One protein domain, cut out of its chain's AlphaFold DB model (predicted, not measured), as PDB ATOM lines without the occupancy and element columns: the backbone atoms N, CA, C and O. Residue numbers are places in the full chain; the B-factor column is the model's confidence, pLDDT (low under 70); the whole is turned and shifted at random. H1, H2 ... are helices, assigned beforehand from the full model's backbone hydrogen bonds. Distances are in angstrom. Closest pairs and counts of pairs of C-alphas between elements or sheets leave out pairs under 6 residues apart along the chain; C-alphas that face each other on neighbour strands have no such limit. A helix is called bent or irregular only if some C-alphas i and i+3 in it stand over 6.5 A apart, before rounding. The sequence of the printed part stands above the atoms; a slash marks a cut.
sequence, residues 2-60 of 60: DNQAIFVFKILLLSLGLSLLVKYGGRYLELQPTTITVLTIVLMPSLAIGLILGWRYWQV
ATOM      1  N   ASP A   2     130.760  83.655 116.906       67.44
ATOM      2  CA  ASP A   2     132.211  83.932 116.864       67.44
ATOM      3  C   ASP A   2     132.699  85.007 117.843       67.44
ATOM      4  O   ASP A   2     133.759  84.872 118.449       67.44
ATOM      5  N   ASN A   3     131.909  86.062 118.070       81.56
ATOM      6  CA  ASN A   3     132.348  87.178 118.910       81.56
ATOM      7  C   ASN A   3     132.434  86.809 120.406       81.56
ATOM      8  O   ASN A   3     133.282  87.328 121.128       81.56
ATOM      9  N   GLN A   4     131.593  85.875 120.873       86.69
ATOM     10  CA  GLN A   4     131.674  85.341 122.239       86.69
ATOM     11  C   GLN A   4     132.909  84.459 122.423       86.69
ATOM     12  O   GLN A   4     133.586  84.579 123.441       86.69
ATOM     13  N   ALA A   5     133.242  83.623 121.436       90.88
ATOM     14  CA  ALA A   5     134.445  82.797 121.487       90.88
ATOM     15  C   ALA A   5     135.716  83.664 121.538       90.88
ATOM     16  O   ALA A   5     136.588  83.433 122.375       90.88
ATOM     17  N   ILE A   6     135.780  84.722 120.720       93.12
ATOM     18  CA  ILE A   6     136.886  85.695 120.734       93.12
ATOM     19  C   ILE A   6     136.960  86.434 122.078       93.12
ATOM     20  O   ILE A   6     138.049  86.616 122.627       93.12
ATOM     21  N   PHE A   7     135.818  86.847 122.633       93.56
ATOM     22  CA  PHE A   7     135.761  87.513 123.935       93.56
ATOM     23  C   PHE A   7     136.293  86.619 125.062       93.56
ATOM     24  O   PHE A   7     137.165  87.039 125.825       93.56
ATOM     25  N   VAL A   8     135.835  85.367 125.130       94.75
ATOM     26  CA  VAL A   8     136.300  84.392 126.127       94.75
ATOM     27  C   VAL A   8     137.791  84.107 125.953       94.75
ATOM     28  O   VAL A   8     138.530  84.113 126.935       94.75
ATOM     29  N   PHE A   9     138.267  83.942 124.717       95.44
ATOM     30  CA  PHE A   9     139.686  83.725 124.439       95.44
ATOM     31  C   PHE A   9     140.565  84.890 124.922       95.44
ATOM     32  O   PHE A   9     141.611  84.664 125.529       95.44
ATOM     33  N   LYS A  10     140.124  86.141 124.737       93.75
ATOM     34  CA  LYS A  10     140.830  87.319 125.268       93.75
ATOM     35  C   LYS A  10     140.916  87.311 126.792       93.75
ATOM     36  O   LYS A  10     141.972  87.631 127.335       93.75
ATOM     37  N   ILE A  11     139.832  86.944 127.476       95.75
ATOM     38  CA  ILE A  11     139.823  86.832 128.941       95.75
ATOM     39  C   ILE A  11     140.792  85.742 129.388       95.75
ATOM     40  O   ILE A  11     141.578  85.973 130.304       95.75
ATOM     41  N   LEU A  12     140.773  84.582 128.728       95.62
ATOM     42  CA  LEU A  12     141.689  83.483 129.032       95.62
ATOM     43  C   LEU A  12     143.147  83.910 128.852       95.62
ATOM     44  O   LEU A  12     143.968  83.631 129.720       95.62
ATOM     45  N   LEU A  13     143.460  84.645 127.783       96.62
ATOM     46  CA  LEU A  13     144.807  85.153 127.536       96.62
ATOM     47  C   LEU A  13     145.246  86.163 128.612       96.62
ATOM     48  O   LEU A  13     146.353  86.062 129.139       96.62
ATOM     49  N   LEU A  14     144.371  87.105 128.974       96.50
ATOM     50  CA  LEU A  14     144.629  88.079 130.041       96.50
ATOM     51  C   LEU A  14     144.801  87.401 131.403       96.50
ATOM     52  O   LEU A  14     145.707  87.753 132.154       96.50
ATOM     53  N   SER A  15     143.965  86.411 131.713       94.44
ATOM     54  CA  SER A  15     144.025  85.654 132.964       94.44
ATOM     55  C   SER A  15     145.286  84.796 133.044       94.44
ATOM     56  O   SER A  15     145.946  84.785 134.082       94.44
ATOM     57  N   LEU A  16     145.671  84.147 131.942       96.25
ATOM     58  CA  LEU A  16     146.927  83.409 131.838       96.25
ATOM     59  C   LEU A  16     148.116  84.343 132.088       96.25
ATOM     60  O   LEU A  16     148.968  84.046 132.925       96.25
ATOM     61  N   GLY A  17     148.147  85.493 131.408       95.00
ATOM     62  CA  GLY A  17     149.185  86.505 131.590       95.00
ATOM     63  C   GLY A  17     149.263  86.991 133.036       95.00
ATOM     64  O   GLY A  17     150.335  86.959 133.635       95.00
ATOM     65  N   LEU A  18     148.124  87.355 133.630       93.75
ATOM     66  CA  LEU A  18     148.047  87.802 135.021       93.75
ATOM     67  C   LEU A  18     148.488  86.706 136.003       93.75
ATOM     68  O   LEU A  18     149.222  86.989 136.944       93.75
ATOM     69  N   SER A  19     148.096  85.452 135.772       93.62
ATOM     70  CA  SER A  19     148.490  84.309 136.602       93.62
ATOM     71  C   SER A  19     150.003  84.098 136.588       93.62
ATOM     72  O   SER A  19     150.614  83.951 137.648       93.62
ATOM     73  N   LEU A  20     150.630  84.147 135.409       93.62
ATOM     74  CA  LEU A  20     152.085  84.053 135.279       93.62
ATOM     75  C   LEU A  20     152.786  85.240 135.947       93.62
ATOM     76  O   LEU A  20     153.795  85.053 136.629       93.62
ATOM     77  N   LEU A  21     152.227  86.440 135.799       90.56
ATOM     78  CA  LEU A  21     152.763  87.664 136.387       90.56
ATOM     79  C   LEU A  21     152.702  87.631 137.918       90.56
ATOM     80  O   LEU A  21     153.666  88.004 138.570       90.56
ATOM     81  N   VAL A  22     151.629  87.112 138.511       88.81
ATOM     82  CA  VAL A  22     151.541  86.937 139.969       88.81
ATOM     83  C   VAL A  22     152.444  85.796 140.444       88.81
ATOM     84  O   VAL A  22     153.154  85.946 141.437       88.81
ATOM     85  N   LYS A  23     152.465  84.664 139.729       87.75
ATOM     86  CA  LYS A  23     153.224  83.469 140.128       87.75
ATOM     87  C   LYS A  23     154.737  83.673 140.066       87.75
ATOM     88  O   LYS A  23     155.452  83.162 140.923       87.75
ATOM     89  N   TYR A  24     155.223  84.380 139.049       88.94
ATOM     90  CA  TYR A  24     156.658  84.533 138.803       88.94
ATOM     91  C   TYR A  24     157.147  85.979 138.931       88.94
ATOM     92  O   TYR A  24     158.333  86.185 139.177       88.94
ATOM     93  N   GLY A  25     156.268  86.981 138.829       84.69
ATOM     94  CA  GLY A  25     156.640  88.400 138.890       84.69
ATOM     95  C   GLY A  25     157.245  88.823 140.223       84.69
ATOM     96  O   GLY A  25     158.140  89.661 140.237       84.69
ATOM     97  N   GLY A  26     156.853  88.181 141.328       81.88
ATOM     98  CA  GLY A  26     157.442  88.443 142.644       81.88
ATOM     99  C   GLY A  26     158.954  88.193 142.709       81.88
ATOM    100  O   GLY A  26     159.638  88.852 143.479       81.88
ATOM    101  N   ARG A  27     159.501  87.299 141.872       79.62
ATOM    102  CA  ARG A  27     160.951  87.044 141.802       79.62
ATOM    103  C   ARG A  27     161.715  88.138 141.054       79.62
ATOM    104  O   ARG A  27     162.887  88.348 141.330       79.62
ATOM    105  N   TYR A  28     161.064  88.797 140.099       79.94
ATOM    106  CA  TYR A  28     161.649  89.898 139.325       79.94
ATOM    107  C   TYR A  28     161.518  91.247 140.040       79.94
ATOM    108  O   TYR A  28     162.197  92.206 139.687       79.94
ATOM    109  N   LEU A  29     160.642  91.323 141.041       77.00
ATOM    110  CA  LEU A  29     160.497  92.468 141.924       77.00
ATOM    111  C   LEU A  29     161.394  92.246 143.143       77.00
ATOM    112  O   LEU A  29     160.958  91.705 144.157       77.00
ATOM    113  N   GLU A  30     162.656  92.667 143.042       76.88
ATOM    114  CA  GLU A  30     163.561  92.760 144.193       76.88
ATOM    115  C   GLU A  30     163.068  93.863 145.140       76.88
ATOM    116  O   GLU A  30     163.512  95.012 145.123       76.88
ATOM    117  N   LEU A  31     162.068  93.522 145.949       78.88
ATOM    118  CA  LEU A  31     161.510  94.411 146.951       78.88
ATOM    119  C   LEU A  31     162.395  94.353 148.189       78.88
ATOM    120  O   LEU A  31     162.438  93.348 148.900       78.88
ATOM    121  N   GLN A  32     163.080  95.455 148.476       82.19
ATOM    122  CA  GLN A  32     163.737  95.617 149.765       82.19
ATOM    123  C   GLN A  32     162.652  95.650 150.858       82.19
ATOM    124  O   GLN A  32     161.691  96.417 150.721       82.19
ATOM    125  N   PRO A  33     162.766  94.847 151.933       78.69
ATOM    126  CA  PRO A  33     161.757  94.746 152.988       78.69
ATOM    127  C   PRO A  33     161.823  95.961 153.923       78.69
ATOM    128  O   PRO A  33     162.112  95.854 155.112       78.69
ATOM    129  N   THR A  34     161.593  97.149 153.371       88.69
ATOM    130  CA  THR A  34     161.539  98.400 154.123       88.69
ATOM    131  C   THR A  34     160.114  98.662 154.601       88.69
ATOM    132  O   THR A  34     159.139  98.257 153.961       88.69
ATOM    133  N   THR A  35     159.978  99.396 155.706       89.00
ATOM    134  CA  THR A  35     158.675  99.797 156.260       89.00
ATOM    135  C   THR A  35     157.793 100.497 155.225       89.00
ATOM    136  O   THR A  35     156.590 100.251 155.177       89.00
ATOM    137  N   ILE A  36     158.387 101.328 154.360       91.44
ATOM    138  CA  ILE A  36     157.667 102.053 153.307       91.44
ATOM    139  C   ILE A  36     157.094 101.075 152.277       91.44
ATOM    140  O   ILE A  36     155.908 101.140 151.976       91.44
ATOM    141  N   THR A  37     157.901 100.132 151.781       88.19
ATOM    142  CA  THR A  37     157.475  99.153 150.767       88.19
ATOM    143  C   THR A  37     156.307  98.301 151.260       88.19
ATOM    144  O   THR A  37     155.314  98.136 150.550       88.19
ATOM    145  N   VAL A  38     156.393  97.803 152.497       89.81
ATOM    146  CA  VAL A  38     155.323  97.005 153.115       89.81
ATOM    147  C   VAL A  38     154.055  97.841 153.289       89.81
ATOM    148  O   VAL A  38     152.971  97.398 152.907       89.81
ATOM    149  N   LEU A  39     154.184  99.069 153.801       92.81
ATOM    150  CA  LEU A  39     153.049  99.972 153.979       92.81
ATOM    151  C   LEU A  39     152.360 100.277 152.646       92.81
ATOM    152  O   LEU A  39     151.136 100.210 152.570       92.81
ATOM    153  N   THR A  40     153.118 100.563 151.585       90.69
ATOM    154  CA  THR A  40     152.556 100.848 150.260       90.69
ATOM    155  C   THR A  40     151.778  99.656 149.706       90.69
ATOM    156  O   THR A  40     150.659  99.847 149.235       90.69
ATOM    157  N   ILE A  41     152.315  98.434 149.796       89.25
ATOM    158  CA  ILE A  41     151.655  97.222 149.276       89.25
ATOM    159  C   ILE A  41     150.335  96.938 150.006       89.25
ATOM    160  O   ILE A  41     149.365  96.523 149.375       89.25
ATOM    161  N   VAL A  42     150.277  97.186 151.317       91.00
ATOM    162  CA  VAL A  42     149.076  96.936 152.134       91.00
ATOM    163  C   VAL A  42     148.047  98.065 152.005       91.00
ATOM    164  O   VAL A  42     146.841  97.814 151.965       91.00
ATOM    165  N   LEU A  43     148.505  99.316 151.933       95.38
ATOM    166  CA  LEU A  43     147.632 100.487 151.947       95.38
ATOM    167  C   LEU A  43     147.035 100.798 150.569       95.38
ATOM    168  O   LEU A  43     145.877 101.207 150.492       95.38
ATOM    169  N   MET A  44     147.788 100.587 149.482       93.50
ATOM    170  CA  MET A  44     147.345 100.922 148.121       93.50
ATOM    171  C   MET A  44     146.029 100.249 147.701       93.50
ATOM    172  O   MET A  44     145.161 100.963 147.199       93.50
ATOM    173  N   PRO A  45     145.810  98.936 147.919       91.88
ATOM    174  CA  PRO A  45     144.544  98.292 147.569       91.88
ATOM    175  C   PRO A  45     143.358  98.910 148.315       91.88
ATOM    176  O   PRO A  45     142.315  99.180 147.722       91.88
ATOM    177  N   SER A  46     143.541  99.187 149.607       94.38
ATOM    178  CA  SER A  46     142.518  99.788 150.466       94.38
ATOM    179  C   SER A  46     142.187 101.217 150.035       94.38
ATOM    180  O   SER A  46     141.012 101.567 149.928       94.38
ATOM    181  N   LEU A  47     143.205 102.026 149.723       96.19
ATOM    182  CA  LEU A  47     143.017 103.373 149.181       96.19
ATOM    183  C   LEU A  47     142.324 103.339 147.820       96.19
ATOM    184  O   LEU A  47     141.404 104.119 147.598       96.19
ATOM    185  N   ALA A  48     142.714 102.429 146.927       96.38
ATOM    186  CA  ALA A  48     142.097 102.300 145.613       96.38
ATOM    187  C   ALA A  48     140.602 101.968 145.725       96.38
ATOM    188  O   ALA A  48     139.775 102.659 145.131       96.38
ATOM    189  N   ILE A  49     140.239 100.965 146.532       96.12
ATOM    190  CA  ILE A  49     138.834 100.606 146.770       96.12
ATOM    191  C   ILE A  49     138.088 101.771 147.429       96.12
ATOM    192  O   ILE A  49     136.990 102.112 146.993       96.12
ATOM    193  N   GLY A  50     138.686 102.409 148.438       95.94
ATOM    194  CA  GLY A  50     138.098 103.559 149.124       95.94
ATOM    195  C   GLY A  50     137.820 104.732 148.183       95.94
ATOM    196  O   GLY A  50     136.732 105.298 148.224       95.94
ATOM    197  N   LEU A  51     138.754 105.053 147.285       96.44
ATOM    198  CA  LEU A  51     138.584 106.098 146.273       96.44
ATOM    199  C   LEU A  51     137.499 105.737 145.256       96.44
ATOM    200  O   LEU A  51     136.663 106.580 144.946       96.44
ATOM    201  N   ILE A  52     137.472 104.493 144.769       96.69
ATOM    202  CA  ILE A  52     136.441 104.025 143.828       96.69
ATOM    203  C   ILE A  52     135.052 104.108 144.468       96.69
ATOM    204  O   ILE A  52     134.109 104.608 143.852       96.69
ATOM    205  N   LEU A  53     134.912 103.627 145.704       95.69
ATOM    206  CA  LEU A  53     133.642 103.658 146.426       95.69
ATOM    207  C   LEU A  53     133.232 105.084 146.795       95.69
ATOM    208  O   LEU A  53     132.062 105.423 146.646       95.69
ATOM    209  N   GLY A  54     134.175 105.924 147.222       96.38
ATOM    210  CA  GLY A  54     133.925 107.331 147.527       96.38
ATOM    211  C   GLY A  54     133.494 108.121 146.293       96.38
ATOM    212  O   GLY A  54     132.526 108.872 146.351       96.38
ATOM    213  N   TRP A  55     134.142 107.884 145.151       96.31
ATOM    214  CA  TRP A  55     133.730 108.447 143.866       96.31
ATOM    215  C   TRP A  55     132.320 107.995 143.487       96.31
ATOM    216  O   TRP A  55     131.478 108.813 143.126       96.31
ATOM    217  N   ARG A  56     132.038 106.692 143.603       93.44
ATOM    218  CA  ARG A  56     130.708 106.146 143.320       93.44
ATOM    219  C   ARG A  56     129.646 106.747 144.238       93.44
ATOM    220  O   ARG A  56     128.553 107.018 143.766       93.44
ATOM    221  N   TYR A  57     129.961 106.951 145.514       95.25
ATOM    222  CA  TYR A  57     129.061 107.594 146.466       95.25
ATOM    223  C   TYR A  57     128.800 109.059 146.103       95.25
ATOM    224  O   TYR A  57     127.669 109.503 146.192       95.25
ATOM    225  N   TRP A  58     129.816 109.791 145.641       93.44
ATOM    226  CA  TRP A  58     129.661 111.179 145.193       93.44
ATOM    227  C   TRP A  58     128.800 111.325 143.927       93.44
ATOM    228  O   TRP A  58     128.200 112.370 143.698       93.44
ATOM    229  N   GLN A  59     128.773 110.304 143.067       86.19
ATOM    230  CA  GLN A  59     127.984 110.308 141.831       86.19
ATOM    231  C   GLN A  59     126.505 109.929 142.019       86.19
ATOM    232  O   GLN A  59     125.747 110.045 141.053       86.19
ATOM    233  N   VAL A  60     126.112 109.442 143.201       65.38
ATOM    234  CA  VAL A  60     124.732 109.060 143.562       65.38
ATOM    235  C   VAL A  60     124.078 110.196 144.334       65.38
ATOM    236  O   VAL A  60     122.918 110.514 143.996       65.38
TER     237      VAL A  60
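Overview. This is residues 2 to 60 of the 60 residues of an uncharacterized protein of Pleurocapsa sp. CCALA 161 (UniProt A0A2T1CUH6). Two helices, H1 then H2, make an open V, with the link of residues 29 to 34 at its apex and nothing packed between them. The printed part has 59 residues, all helix in class, with no named strand. It is extended, with a radius of gyration of the C-alphas of 17.2 A, and flat, spanning 50 by 42 by 8 A.

Along the chain. H1, residues 2 to 28, begins at C-alpha 2 (132.211, 83.932, 116.864) and is 37.5 A long. It has a kink of 39 degrees near residue 22 and is only just irregular: C-alphas 23 and 26 are 7.0 A apart. H2, residues 35 to 58, was assigned as one helix by its hydrogen bonds but is bent, with C-alphas 42 and 45 6.6 A apart. Its arms are H2a, residues 35 to 42, 10.8 A, and H2b, residues 45 to 58, 19.8 A, ending at C-alpha 58 (129.661, 111.179, 145.193).

Arrangement. H2a and H2b stand at a steep tilt of 51 degrees. H1 is apart from both arms. Every O i to N i+4 pair is within hydrogen-bond range in H2a and H2b, and 20 of 23 in H1.

Size, cuts and confidence. The farthest C-alphas, of Asp 2 and Thr 35, are 50.0 A apart. The printed part has no cut, and its one link is short. Residues 2 and 60 have pLDDT under 70.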